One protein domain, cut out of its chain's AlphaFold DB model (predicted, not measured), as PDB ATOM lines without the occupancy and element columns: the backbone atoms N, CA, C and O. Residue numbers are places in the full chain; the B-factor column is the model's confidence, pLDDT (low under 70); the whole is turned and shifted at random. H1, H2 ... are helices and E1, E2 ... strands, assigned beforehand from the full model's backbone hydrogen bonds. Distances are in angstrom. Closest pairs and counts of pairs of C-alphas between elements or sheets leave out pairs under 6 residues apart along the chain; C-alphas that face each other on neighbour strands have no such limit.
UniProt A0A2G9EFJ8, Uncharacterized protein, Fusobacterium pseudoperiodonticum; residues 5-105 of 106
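This is residues 5 to 105 of the 106 residues of an uncharacterized protein of Fusobacterium pseudoperiodonticum (UniProt A0A2G9EFJ8). A strongly twisted sheet of five strands, curled like part of a barrel, makes one side; H2, H3 and H4 follow one another corner to corner in an open arc that leads away from it, and residues 55 to 65 return to the sheet. H1 only grazes the sheet. The printed part has 101 residues, with four named helices and five named strands in the order H1 E1 H2 H3 H4 E2 E3 E4 E5; the class is mixed. The sheet, E4 - E3 - E2 - E1 - E5, is all antiparallel. The whole is compact, radius of gyration of the C-alphas 14.3 A, spanning 36 by 29 by 27 A.

Start at H1, residues 5 to 8, which grazes the sheet with residues 6 to 8. Next, E1, residues 14 to 19, neighbours edge strand E5, residues 99 to 104; N 16 and O 103 are 2.8 A apart. H2, residues 21 to 29, only just grazes the sheet, with 5 pairs of C-alphas within 10 A. H3, residues 31 to 41, is close to H2 but not clearly touching, about perpendicular at 82 degrees; the closest C-alphas, Gln 27 and Ile 34, are 7.6 A apart. H4, residues 45 to 54, is close to H3 but not clearly touching, with C-alphas Gln 41 and Thr 47 closest at 6.5 A. H3 and H4 are not on the sheet. E2, residues 66 to 75, bends by 80 degrees at residue 70: residues 66 to 68 pair with E1, N 15 and O 67 at 2.8 A, and 69 to 75 with E3, residues 83 to 88, N 73 and O 85 at 2.9 A. E4, residues 92 to 95, completes the meander E2 E3 E4, each strand the antiparallel neighbour of the one before; N 86 and O 94 are 2.8 A apart. In H2, H3 and H4 every O i to N i+4 pair is within hydrogen-bond range; H1 is too short for one.

Find C-alpha 5 at (44.961, 0.774, 35.198), where H1 begins. From C-alpha 31 at (24.108, -19.128, 19.127), H3 runs 15.0 A; E2 runs 20.9 A. E5 ends at C-alpha 104, (46.065, -0.379, 19.904).

The C-alphas farthest apart, Gly 55 and Thr 80, are 39.1 A apart. The printed part has no cut; the link from H4 to E2 is long. Look for pLDDT under 70 at residues 76 to 82.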
ATOM      1  N   LYS A   5      43.866  -0.179  35.469       83.44
ATOM      2  CA  LYS A   5      44.961   0.774  35.198       83.44
ATOM      3  C   LYS A   5      45.587   0.517  33.833       83.44
ATOM      4  O   LYS A   5      45.984   1.470  33.162       83.44
ATOM      5  N   THR A   6      45.678  -0.746  33.434       84.06
ATOM      6  CA  THR A   6      46.184  -1.161  32.128       84.06
ATOM      7  C   THR A   6      45.251  -0.688  31.017       84.06
ATOM      8  O   THR A   6      45.708  -0.041  30.075       84.06
ATOM      9  N   ILE A   7      43.941  -0.888  31.171       86.44
ATOM     10  CA  ILE A   7      42.948  -0.545  30.139       86.44
ATOM     11  C   ILE A   7      42.747   0.963  30.004       86.44
ATOM     12  O   ILE A   7      42.586   1.475  28.898       86.44
ATOM     13  N   LYS A   8      42.841   1.711  31.108       90.25
ATOM     14  CA  LYS A   8      42.680   3.172  31.105       90.25
ATOM     15  C   LYS A   8      43.620   3.887  30.125       90.25
ATOM     16  O   LYS A   8      43.276   4.952  29.625       90.25
ATOM     17  N   LYS A   9      44.787   3.306  29.824       92.75
ATOM     18  CA  LYS A   9      45.761   3.857  28.861       92.75
ATOM     19  C   LYS A   9      45.250   3.886  27.420       92.75
ATOM     20  O   LYS A   9      45.789   4.637  26.612       92.75
ATOM     21  N   TYR A  10      44.238   3.081  27.110       92.94
ATOM     22  CA  TYR A  10      43.663   2.978  25.776       92.94
ATOM     23  C   TYR A  10      42.491   3.941  25.545       92.94
ATOM     24  O   TYR A  10      41.967   3.996  24.439       92.94
ATOM     25  N   ILE A  11      42.066   4.714  26.552       94.38
ATOM     26  CA  ILE A  11      40.954   5.660  26.394       94.38
ATOM     27  C   ILE A  11      41.303   6.712  25.330       94.38
ATOM     28  O   ILE A  11      42.376   7.312  25.361       94.38
ATOM     29  N   GLY A  12      40.375   6.937  24.403       94.06
ATOM     30  CA  GLY A  12      40.524   7.804  23.236       94.06
ATOM     31  C   GLY A  12      41.251   7.150  22.062       94.06
ATOM     32  O   GLY A  12      41.364   7.774  21.009       94.06
ATOM     33  N   LYS A  13      41.733   5.912  22.217       95.38
ATOM     34  CA  LYS A  13      42.481   5.193  21.188       95.38
ATOM     35  C   LYS A  13      41.600   4.191  20.467       95.38
ATOM     36  O   LYS A  13      40.696   3.602  21.064       95.38
ATOM     37  N   LYS A  14      41.901   3.972  19.190       95.31
ATOM     38  CA  LYS A  14      41.335   2.864  18.433       95.31
ATOM     39  C   LYS A  14      42.012   1.571  18.893       95.31
ATOM     40  O   LYS A  14      43.236   1.501  18.995       95.31
ATOM     41  N   ILE A  15      41.205   0.577  19.236       94.69
ATOM     42  CA  ILE A  15      41.654  -0.689  19.797       94.69
ATOM     43  C   ILE A  15      41.032  -1.877  19.086       94.69
ATOM     44  O   ILE A  15      39.931  -1.782  18.547       94.69
ATOM     45  N   LYS A  16      41.727  -3.006  19.183       95.25
ATOM     46  CA  LYS A  16      41.247  -4.334  18.843       95.25
ATOM     47  C   LYS A  16      41.254  -5.220  20.086       95.25
ATOM     48  O   LYS A  16      42.198  -5.200  20.874       95.25
ATOM     49  N   ILE A  17      40.191  -5.988  20.260       93.69
ATOM     50  CA  ILE A  17      39.914  -6.844  21.406       93.69
ATOM     51  C   ILE A  17      40.050  -8.296  20.969       93.69
ATOM     52  O   ILE A  17      39.408  -8.745  20.017       93.69
ATOM     53  N   LYS A  18      40.856  -9.050  21.712       94.25
ATOM     54  CA  LYS A  18      40.857 -10.508  21.665       94.25
ATOM     55  C   LYS A  18      39.998 -11.023  22.814       94.25
ATOM     56  O   LYS A  18      40.254 -10.691  23.969       94.25
ATOM     57  N   PHE A  19      38.980 -11.815  22.498       92.88
ATOM     58  CA  PHE A  19      38.093 -12.403  23.501       92.88
ATOM     59  C   PHE A  19      38.671 -13.686  24.098       92.88
ATOM     60  O   PHE A  19      39.418 -14.396  23.426       92.88
ATOM     61  N   THR A  20      38.285 -13.998  25.334       91.94
ATOM     62  CA  THR A  20      38.670 -15.245  26.007       91.94
ATOM     63  C   THR A  20      38.089 -16.472  25.302       91.94
ATOM     64  O   THR A  20      37.004 -16.428  24.717       91.94
ATOM     65  N   GLU A  21      38.797 -17.602  25.376       93.44
ATOM     66  CA  GLU A  21      38.327 -18.865  24.792       93.44
ATOM     67  C   GLU A  21      36.979 -19.306  25.374       93.44
ATOM     68  O   GLU A  21      36.100 -19.725  24.619       93.44
ATOM     69  N   ASP A  22      36.788 -19.150  26.687       91.38
ATOM     70  CA  ASP A  22      35.541 -19.499  27.373       91.38
ATOM     71  C   ASP A  22      34.349 -18.717  26.812       91.38
ATOM     72  O   ASP A  22      33.334 -19.322  26.456       91.38
ATOM     73  N   PHE A  23      34.503 -17.401  26.630       89.31
ATOM     74  CA  PHE A  23      33.475 -16.562  26.014       89.31
ATOM     75  C   PHE A  23      33.164 -17.022  24.585       89.31
ATOM     76  O   PHE A  23      32.002 -17.183  24.214       89.31
ATOM     77  N   LEU A  24      34.186 -17.312  23.774       91.44
ATOM     78  CA  LEU A  24      33.989 -17.785  22.399       91.44
ATOM     79  C   LEU A  24      33.284 -19.152  22.339       91.44
ATOM     80  O   LEU A  24      32.492 -19.402  21.425       91.44
ATOM     81  N   ILE A  25      33.561 -20.050  23.287       92.38
ATOM     82  CA  ILE A  25      32.877 -21.344  23.412       92.38
ATOM     83  C   ILE A  25      31.419 -21.138  23.824       92.38
ATOM     84  O   ILE A  25      30.533 -21.796  23.270       92.38
ATOM     85  N   GLU A  26      31.158 -20.244  24.774       89.56
ATOM     86  CA  GLU A  26      29.810 -19.923  25.234       89.56
ATOM     87  C   GLU A  26      28.963 -19.317  24.112       89.56
ATOM     88  O   GLU A  26      27.864 -19.812  23.846       89.56
ATOM     89  N   GLN A  27      29.518 -18.356  23.368       86.69
ATOM     90  CA  GLN A  27      28.875 -17.769  22.192       86.69
ATOM     91  C   GLN A  27      28.480 -18.849  21.176       86.69
ATOM     92  O   GLN A  27      27.347 -18.874  20.702       86.69
ATOM     93  N   LYS A  28      29.373 -19.814  20.897       89.88
ATOM     94  CA  LYS A  28      29.090 -20.935  19.981       89.88
ATOM     95  C   LYS A  28      28.008 -21.883  20.496       89.88
ATOM     96  O   LYS A  28      27.202 -22.377  19.708       89.88
ATOM     97  N   LYS A  29      27.994 -22.181  21.798       91.94
ATOM     98  CA  LYS A  29      26.983 -23.062  22.412       91.94
ATOM     99  C   LYS A  29      25.603 -22.409  22.420       91.94
ATOM    100  O   LYS A  29      24.604 -23.094  22.208       91.94
ATOM    101  N   ASN A  30      25.562 -21.095  22.618       89.75
ATOM    102  CA  ASN A  30      24.336 -20.335  22.819       89.75
ATOM    103  C   ASN A  30      23.850 -19.593  21.563       89.75
ATOM    104  O   ASN A  30      22.908 -18.814  21.673       89.75
ATOM    105  N   CYS A  31      24.411 -19.859  20.371       87.06
ATOM    106  CA  CYS A  31      24.108 -19.128  19.127       87.06
ATOM    107  C   CYS A  31      22.612 -18.868  18.891       87.06
ATOM    108  O   CYS A  31      22.236 -17.754  18.551       87.06
ATOM    109  N   LYS A  32      21.745 -19.874  19.089       88.81
ATOM    110  CA  LYS A  32      20.292 -19.713  18.884       88.81
ATOM    111  C   LYS A  32      19.659 -18.741  19.878       88.81
ATOM    112  O   LYS A  32      18.844 -17.918  19.488       88.81
ATOM    113  N   LYS A  33      20.047 -18.844  21.151       89.38
ATOM    114  CA  LYS A  33      19.555 -17.963  22.212       89.38
ATOM    115  C   LYS A  33      20.005 -16.522  21.956       89.38
ATOM    116  O   LYS A  33      19.191 -15.613  22.036       89.38
ATOM    117  N   ILE A  34      21.265 -16.343  21.562       86.69
ATOM    118  CA  ILE A  34      21.830 -15.038  21.198       86.69
ATOM    119  C   ILE A  34      21.101 -14.449  19.986       86.69
ATOM    120  O   ILE A  34      20.770 -13.271  19.982       86.69
ATOM    121  N   GLU A  35      20.793 -15.258  18.968       88.12
ATOM    122  CA  GLU A  35      20.039 -14.794  17.800       88.12
ATOM    123  C   GLU A  35      18.626 -14.310  18.177       88.12
ATOM    124  O   GLU A  35      18.156 -13.298  17.655       88.12
ATOM    125  N   GLU A  36      17.944 -15.009  19.088       89.94
ATOM    126  CA  GLU A  36      16.633 -14.600  19.608       89.94
ATOM    127  C   GLU A  36      16.717 -13.317  20.448       89.94
ATOM    128  O   GLU A  36      15.907 -12.408  20.258       89.94
ATOM    129  N   GLU A  37      17.720 -13.200  21.321       88.50
ATOM    130  CA  GLU A  37      17.980 -11.988  22.107       88.50
ATOM    131  C   GLU A  37      18.294 -10.788  21.204       88.50
ATOM    132  O   GLU A  37      17.734  -9.709  21.397       88.50
ATOM    133  N   ASN A  38      19.101 -10.984  20.159       87.50
ATOM    134  CA  ASN A  38      19.438  -9.946  19.187       87.50
ATOM    135  C   ASN A  38      18.208  -9.487  18.394       87.50
ATOM    136  O   ASN A  38      18.012  -8.287  18.223       87.50
ATOM    137  N   LYS A  39      17.314 -10.404  17.994       90.25
ATOM    138  CA  LYS A  39      16.031 -10.043  17.354       90.25
ATOM    139  C   LYS A  39      15.146  -9.194  18.262       90.25
ATOM    140  O   LYS A  39      14.471  -8.291  17.774       90.25
ATOM    141  N   LEU A  40      15.126  -9.483  19.562       90.19
ATOM    142  CA  LEU A  40      14.389  -8.675  20.536       90.19
ATOM    143  C   LEU A  40      15.048  -7.303  20.728       90.19
ATOM    144  O   LEU A  40      14.352  -6.291  20.777       90.19
ATOM    145  N   GLN A  41      16.381  -7.244  20.781       86.94
ATOM    146  CA  GLN A  41      17.112  -5.980  20.869       86.94
ATOM    147  C   GLN A  41      16.916  -5.104  19.629       86.94
ATOM    148  O   GLN A  41      16.708  -3.903  19.786       86.94
ATOM    149  N   ASP A  42      16.902  -5.683  18.426       88.62
ATOM    150  CA  ASP A  42      16.645  -4.981  17.157       88.62
ATOM    151  C   ASP A  42      15.254  -4.309  17.115       88.62
ATOM    152  O   ASP A  42      15.012  -3.398  16.322       88.62
ATOM    153  N   GLN A  43      14.320  -4.725  17.977       89.69
ATOM    154  CA  GLN A  43      12.985  -4.126  18.093       89.69
ATOM    155  C   GLN A  43      12.928  -2.947  19.075       89.69
ATOM    156  O   GLN A  43      11.937  -2.214  19.089       89.69
ATOM    157  N   SER A  44      13.963  -2.745  19.895       92.06
ATOM    158  CA  SER A  44      14.012  -1.637  20.850       92.06
ATOM    159  C   SER A  44      14.207  -0.299  20.129       92.06
ATOM    160  O   SER A  44      15.006  -0.185  19.197       92.06
ATOM    161  N   TYR A  45      13.497   0.739  20.582       88.81
ATOM    162  CA  TYR A  45      13.585   2.082  20.001       88.81
ATOM    163  C   TYR A  45      15.014   2.643  20.040       88.81
ATOM    164  O   TYR A  45      15.502   3.174  19.041       88.81
ATOM    165  N   ASP A  46      15.695   2.493  21.178       87.19
ATOM    166  CA  ASP A  46      17.052   3.009  21.364       87.19
ATOM    167  C   ASP A  46      18.051   2.277  20.461       87.19
ATOM    168  O   ASP A  46      18.890   2.913  19.817       87.19
ATOM    169  N   THR A  47      17.901   0.956  20.332       86.94
ATOM    170  CA  THR A  47      18.721   0.134  19.434       86.94
ATOM    171  C   THR A  47      18.507   0.537  17.979       86.94
ATOM    172  O   THR A  47      19.474   0.769  17.261       86.94
ATOM    173  N   GLN A  48      17.258   0.696  17.532       90.31
ATOM    174  CA  GLN A  48      16.958   1.104  16.154       90.31
ATOM    175  C   GLN A  48      17.516   2.486  15.822       90.31
ATOM    176  O   GLN A  48      18.026   2.701  14.718       90.31
ATOM    177  N   ARG A  49      17.444   3.429  16.769       90.88
ATOM    178  CA  ARG A  49      18.033   4.761  16.594       90.88
ATOM    179  C   ARG A  49      19.545   4.665  16.414       90.88
ATOM    180  O   ARG A  49      20.072   5.237  15.462       90.88
ATOM    181  N   LEU A  50      20.214   3.902  17.276       87.69
ATOM    182  CA  LEU A  50      21.655   3.673  17.219       87.69
ATOM    183  C   LEU A  50      22.087   2.990  15.913       87.69
ATOM    184  O   LEU A  50      23.009   3.463  15.250       87.69
ATOM    185  N   LEU A  51      21.412   1.908  15.516       89.56
ATOM    186  CA  LEU A  51      21.699   1.189  14.272       89.56
ATOM    187  C   LEU A  51      21.583   2.129  13.068       89.56
ATOM    188  O   LEU A  51      22.497   2.202  12.249       89.56
ATOM    189  N   LYS A  52      20.527   2.951  13.017       91.38
ATOM    190  CA  LYS A  52      20.337   3.953  11.962       91.38
ATOM    191  C   LYS A  52      21.435   5.020  11.945       91.38
ATOM    192  O   LYS A  52      21.917   5.360  10.869       91.38
ATOM    193  N   GLU A  53      21.840   5.537  13.106       89.31
ATOM    194  CA  GLU A  53      22.952   6.497  13.229       89.31
ATOM    195  C   GLU A  53      24.282   5.913  12.721       89.31
ATOM    196  O   GLU A  53      25.137   6.654  12.236       89.31
ATOM    197  N   LYS A  54      24.449   4.588  12.801       85.94
ATOM    198  CA  LYS A  54      25.647   3.861  12.356       85.94
ATOM    199  C   LYS A  54      25.526   3.236  10.964       85.94
ATOM    200  O   LYS A  54      26.503   2.670  10.486       85.94
ATOM    201  N   GLY A  55      24.373   3.355  10.301       90.25
ATOM    202  CA  GLY A  55      24.128   2.739   8.993       90.25
ATOM    203  C   GLY A  55      24.044   1.209   9.031       90.25
ATOM    204  O   GLY A  55      24.319   0.566   8.023       90.25
ATOM    205  N   LEU A  56      23.686   0.641  10.182       90.12
ATOM    206  CA  LEU A  56      23.515  -0.792  10.409       90.12
ATOM    207  C   LEU A  56      22.026  -1.159  10.376       90.12
ATOM    208  O   LEU A  56      21.153  -0.328  10.637       90.12
ATOM    209  N   SER A  57      21.739  -2.416  10.060       89.94
ATOM    210  CA  SER A  57      20.391  -2.986   9.991       89.94
ATOM    211  C   SER A  57      20.065  -3.925  11.155       89.94
ATOM    212  O   SER A  57      18.889  -4.097  11.468       89.94
ATOM    213  N   SER A  58      21.080  -4.494  11.815       89.62
ATOM    214  CA  SER A  58      20.927  -5.378  12.978       89.62
ATOM    215  C   SER A  58      22.102  -5.246  13.945       89.62
ATOM    216  O   SER A  58      23.234  -4.984  13.535       89.62
ATOM    217  N   VAL A  59      21.863  -5.509  15.233       87.19
ATOM    218  CA  VAL A  59      22.922  -5.622  16.249       87.19
ATOM    219  C   VAL A  59      23.952  -6.705  15.921       87.19
ATOM    220  O   VAL A  59      25.095  -6.596  16.353       87.19
ATOM    221  N   ASN A  60      23.602  -7.707  15.107       86.94
ATOM    222  CA  ASN A  60      24.548  -8.726  14.632       86.94
ATOM    223  C   ASN A  60      25.666  -8.154  13.746       86.94
ATOM    224  O   ASN A  60      26.708  -8.785  13.593       86.94
ATOM    225  N   GLU A  61      25.450  -6.984  13.145       86.81
ATOM    226  CA  GLU A  61      26.449  -6.303  12.315       86.81
ATOM    227  C   GLU A  61      27.392  -5.424  13.152       86.81
ATOM    228  O   GLU A  61      28.359  -4.870  12.628       86.81
ATOM    229  N   ILE A  62      27.129  -5.283  14.457       84.38
ATOM    230  CA  ILE A  62      28.004  -4.557  15.373       84.38
ATOM    231  C   ILE A  62      29.241  -5.414  15.645       84.38
ATOM    232  O   ILE A  62      29.183  -6.428  16.337       84.38
ATOM    233  N   ASP A  63      30.391  -4.962  15.152       83.19
ATOM    234  CA  ASP A  63      31.675  -5.546  15.524       83.19
ATOM    235  C   ASP A  63      32.095  -5.067  16.924       83.19
ATOM    236  O   ASP A  63      32.442  -3.900  17.125       83.19
ATOM    237  N   PHE A  64      32.047  -5.969  17.904       82.75
ATOM    238  CA  PHE A  64      32.500  -5.720  19.278       82.75
ATOM    239  C   PHE A  64      34.013  -5.905  19.457       82.75
ATOM    240  O   PHE A  64      34.533  -5.631  20.537       82.75
ATOM    241  N   SER A  65      34.715  -6.385  18.428       88.31
ATOM    242  CA  SER A  65      36.148  -6.666  18.484       88.31
ATOM    243  C   SER A  65      37.023  -5.461  18.151       88.31
ATOM    244  O   SER A  65      38.211  -5.500  18.444       88.31
ATOM    245  N   GLU A  66      36.477  -4.382  17.586       92.12
ATOM    246  CA  GLU A  66      37.251  -3.191  17.222       92.12
ATOM    247  C   GLU A  66      36.444  -1.893  17.409       92.12
ATOM    248  O   GLU A  66      35.219  -1.854  17.245       92.12
ATOM    249  N   GLY A  67      37.144  -0.811  17.747       91.94
ATOM    250  CA  GLY A  67      36.602   0.549  17.778       91.94
ATOM    251  C   GLY A  67      37.394   1.470  18.702       91.94
ATOM    252  O   GLY A  67      38.462   1.107  19.191       91.94
ATOM    253  N   VAL A  68      36.898   2.680  18.947       93.44
ATOM    254  CA  VAL A  68      37.545   3.637  19.857       93.44
ATOM    255  C   VAL A  68      37.100   3.375  21.287       93.44
ATOM    256  O   VAL A  68      35.913   3.478  21.587       93.44
ATOM    257  N   LEU A  69      38.033   3.086  22.195       93.38
ATOM    258  CA  LEU A  69      37.707   2.975  23.616       93.38
ATOM    259  C   LEU A  69      37.357   4.357  24.167       93.38
ATOM    260  O   LEU A  69      38.235   5.203  24.318       93.38
ATOM    261  N   THR A  70      36.098   4.599  24.517       93.25
ATOM    262  CA  THR A  70      35.677   5.914  25.009       93.25
ATOM    263  C   THR A  70      35.749   6.034  26.524       93.25
ATOM    264  O   THR A  70      36.156   7.076  27.037       93.25
ATOM    265  N   ARG A  71      35.345   4.997  27.265       92.38
ATOM    266  CA  ARG A  71      35.390   4.993  28.736       92.38
ATOM    267  C   ARG A  71      35.338   3.578  29.304       92.38
ATOM    268  O   ARG A  71      35.161   2.615  28.564       92.38
ATOM    269  N   ILE A  72      35.503   3.480  30.617       90.19
ATOM    270  CA  ILE A  72      35.369   2.243  31.384       90.19
ATOM    271  C   ILE A  72      34.273   2.492  32.418       90.19
ATOM    272  O   ILE A  72      34.399   3.444  33.193       90.19
ATOM    273  N   ASP A  73      33.235   1.663  32.414       88.88
ATOM    274  CA  ASP A  73      32.126   1.727  33.363       88.88
ATOM    275  C   ASP A  73      32.293   0.620  34.422       88.88
ATOM    276  O   ASP A  73      32.880  -0.433  34.161       88.88
ATOM    277  N   ILE A  74      31.819   0.886  35.642       82.88
ATOM    278  CA  ILE A  74      31.758  -0.109  36.719       82.88
ATOM    279  C   ILE A  74      30.392  -0.779  36.626       82.88
ATOM    280  O   ILE A  74      29.361  -0.110  36.721       82.88
ATOM    281  N   VAL A  75      30.391  -2.093  36.455       73.31
ATOM    282  CA  VAL A  75      29.206  -2.939  36.518       73.31
ATOM    283  C   VAL A  75      29.124  -3.491  37.937       73.31
ATOM    284  O   VAL A  75      29.690  -4.530  38.266       73.31
ATOM    285  N   SER A  76      28.440  -2.758  38.812       63.00
ATOM    286  CA  SER A  76      28.092  -3.281  40.128       63.00
ATOM    287  C   SER A  76      26.780  -4.056  40.022       63.00
ATOM    288  O   SER A  76      25.698  -3.469  40.120       63.00
ATOM    289  N   ASP A  77      26.863  -5.370  39.857       57.03
ATOM    290  CA  ASP A  77      25.780  -6.218  40.347       57.03
ATOM    291  C   ASP A  77      25.831  -6.187  41.882       57.03
ATOM    292  O   ASP A  77      26.872  -5.912  42.470       57.03
ATOM    293  N   TYR A  78      24.713  -6.411  42.573       52.47
ATOM    294  CA  TYR A  78      24.595  -6.321  44.044       52.47
ATOM    295  C   TYR A  78      25.490  -7.321  44.832       52.47
ATOM    296  O   TYR A  78      25.301  -7.529  46.031       52.47
ATOM    297  N   THR A  79      26.443  -7.957  44.155       56.00
ATOM    298  CA  THR A  79      27.472  -8.876  44.630       56.00
ATOM    299  C   THR A  79      28.828  -8.167  44.697       56.00
ATOM    300  O   THR A  79      29.137  -7.305  43.889       56.00
ATOM    301  N   THR A  80      29.658  -8.532  45.670       53.03
ATOM    302  CA  THR A  80      30.915  -7.862  46.063       53.03
ATOM    303  C   THR A  80      32.053  -7.828  45.031       53.03
ATOM    304  O   THR A  80      33.133  -7.344  45.367       53.03
ATOM    305  N   ASP A  81      31.839  -8.308  43.809       59.75
ATOM    306  CA  ASP A  81      32.834  -8.287  42.740       59.75
ATOM    307  C   ASP A  81      32.488  -7.161  41.760       59.75
ATOM    308  O   ASP A  81      31.524  -7.250  41.004       59.75
ATOM    309  N   GLU A  82      33.255  -6.068  41.810       63.78
ATOM    310  CA  GLU A  82      33.193  -5.007  40.804       63.78
ATOM    311  C   GLU A  82      33.622  -5.595  39.450       63.78
ATOM    312  O   GLU A  82      34.822  -5.751  39.198       63.78
ATOM    313  N   ASP A  83      32.666  -5.937  38.581       72.44
ATOM    314  CA  ASP A  83      32.992  -6.198  37.182       72.44
ATOM    315  C   ASP A  83      33.091  -4.855  36.455       72.44
ATOM    316  O   ASP A  83      32.431  -3.872  36.788       72.44
ATOM    317  N   TYR A  84      33.973  -4.775  35.476       85.00
ATOM    318  CA  TYR A  84      34.207  -3.556  34.714       85.00
ATOM    319  C   TYR A  84      33.821  -3.833  33.269       85.00
ATOM    320  O   TYR A  84      34.017  -4.938  32.761       85.00
ATOM    321  N   SER A  85      33.327  -2.822  32.568       89.69
ATOM    322  CA  SER A  85      33.125  -2.905  31.126       89.69
ATOM    323  C   SER A  85      33.833  -1.772  30.405       89.69
ATOM    324  O   SER A  85      33.950  -0.650  30.900       89.69
ATOM    325  N   VAL A  86      34.335  -2.066  29.212       90.88
ATOM    326  CA  VAL A  86      34.811  -1.050  28.279       90.88
ATOM    327  C   VAL A  86      33.669  -0.592  27.391       90.88
ATOM    328  O   VAL A  86      32.929  -1.412  26.853       90.88
ATOM    329  N   ILE A  87      33.556   0.720  27.212       92.06
ATOM    330  CA  ILE A  87      32.617   1.333  26.276       92.06
ATOM    331  C   ILE A  87      33.377   1.736  25.019       92.06
ATOM    332  O   ILE A  87      34.216   2.637  25.059       92.06
ATOM    333  N   ILE A  88      33.057   1.093  23.902       90.94
ATOM    334  CA  ILE A  88      33.666   1.302  22.591       90.94
ATOM    335  C   ILE A  88      32.696   2.104  21.714       90.94
ATOM    336  O   ILE A  88      31.483   1.875  21.719       90.94
ATOM    337  N   ASP A  89      33.222   3.084  20.981       88.31
ATOM    338  CA  ASP A  89      32.505   3.970  20.057       88.31
ATOM    339  C   ASP A  89      31.314   4.730  20.677       88.31
ATOM    340  O   ASP A  89      30.450   5.225  19.950       88.31
ATOM    341  N   ASN A  90      31.284   4.866  22.010       85.06
ATOM    342  CA  ASN A  90      30.175   5.399  22.825       85.06
ATOM    343  C   ASN A  90      28.900   4.544  22.907       85.06
ATOM    344  O   ASN A  90      27.900   5.034  23.430       85.06
ATOM    345  N   TYR A  91      28.900   3.295  22.436       81.69
ATOM    346  CA  TYR A  91      27.678   2.478  22.474       81.69
ATOM    347  C   TYR A  91      27.882   0.980  22.701       81.69
ATOM    348  O   TYR A  91      26.937   0.307  23.103       81.69
ATOM    349  N   LYS A  92      29.078   0.436  22.458       86.62
ATOM    350  CA  LYS A  92      29.346  -0.995  22.638       86.62
ATOM    351  C   LYS A  92      29.921  -1.219  24.030       86.62
ATOM    352  O   LYS A  92      30.996  -0.708  24.316       86.62
ATOM    353  N   SER A  93      29.234  -1.970  24.880       88.50
ATOM    354  CA  SER A  93      29.764  -2.373  26.188       88.50
ATOM    355  C   SER A  93      30.340  -3.784  26.096       88.50
ATOM    356  O   SER A  93      29.654  -4.687  25.622       88.50
ATOM    357  N   VAL A  94      31.580  -3.981  26.542       89.00
ATOM    358  CA  VAL A  94      32.228  -5.300  26.615       89.00
ATOM    359  C   VAL A  94      32.796  -5.498  28.014       89.00
ATOM    360  O   VAL A  94      33.586  -4.680  28.481       89.00
ATOM    361  N   TYR A  95      32.405  -6.576  28.686       89.25
ATOM    362  CA  TYR A  95      32.901  -6.904  30.024       89.25
ATOM    363  C   TYR A  95      34.379  -7.279  29.995       89.25
ATOM    364  O   TYR A  95      34.818  -8.009  29.105       89.25
ATOM    365  N   LEU A  96      35.145  -6.830  30.991       87.94
ATOM    366  CA  LEU A  96      36.567  -7.160  31.106       87.94
ATOM    367  C   LEU A  96      36.811  -8.655  31.281       87.94
ATOM    368  O   LEU A  96      37.829  -9.162  30.812       87.94
ATOM    369  N   SER A  97      35.879  -9.354  31.923       86.00
ATOM    370  CA  SER A  97      35.889 -10.809  32.080       86.00
ATOM    371  C   SER A  97      35.898 -11.558  30.738       86.00
ATOM    372  O   SER A  97      36.439 -12.662  30.654       86.00
ATOM    373  N   TYR A  98      35.392 -10.945  29.664       88.88
ATOM    374  CA  TYR A  98      35.370 -11.533  28.320       88.88
ATOM    375  C   TYR A  98      36.612 -11.208  27.496       88.88
ATOM    376  O   TYR A  98      36.775 -11.757  26.404       88.88
ATOM    377  N   ILE A  99      37.497 -10.339  27.987       90.12
ATOM    378  CA  ILE A  99      38.643  -9.867  27.218       90.12
ATOM    379  C   ILE A  99      39.922 -10.589  27.644       90.12
ATOM    380  O   ILE A  99      40.366 -10.513  28.789       90.12
ATOM    381  N   GLU A 100      40.561 -11.238  26.674       91.69
ATOM    382  CA  GLU A 100      41.885 -11.838  26.812       91.69
ATOM    383  C   GLU A 100      42.990 -10.780  26.677       91.69
ATOM    384  O   GLU A 100      43.870 -10.690  27.534       91.69
ATOM    385  N   SER A 101      42.938  -9.951  25.627       91.69
ATOM    386  CA  SER A 101      43.906  -8.875  25.385       91.69
ATOM    387  C   SER A 101      43.309  -7.701  24.601       91.69
ATOM    388  O   SER A 101      42.308  -7.844  23.897       91.69
ATOM    389  N   ILE A 102      43.936  -6.528  24.740       92.56
ATOM    390  CA  ILE A 102      43.644  -5.314  23.967       92.56
ATOM    391  C   ILE A 102      44.921  -4.877  23.254       92.56
ATOM    392  O   ILE A 102      45.983  -4.782  23.870       92.56
ATOM    393  N   GLU A 103      44.794  -4.563  21.973       93.62
ATOM    394  CA  GLU A 103      45.854  -3.994  21.147       93.62
ATOM    395  C   GLU A 103      45.402  -2.636  20.609       93.62
ATOM    396  O   GLU A 103      44.245  -2.460  20.243       93.62
ATOM    397  N   GLU A 104      46.304  -1.656  20.584       93.81
ATOM    398  CA  GLU A 104      46.065  -0.379  19.904       93.81
ATOM    399  C   GLU A 104      46.273  -0.568  18.401       93.81
ATOM    400  O   GLU A 104      47.227  -1.224  17.987       93.81
ATOM    401  N   VAL A 105      45.381   0.002  17.595       91.81
ATOM    402  CA  VAL A 105      45.424  -0.052  16.128       91.81
ATOM    403  C   VAL A 105      45.456   1.374  15.586       91.81
ATOM    404  O   VAL A 105      44.636   2.192  15.997       91.81
TER     405      VAL A 105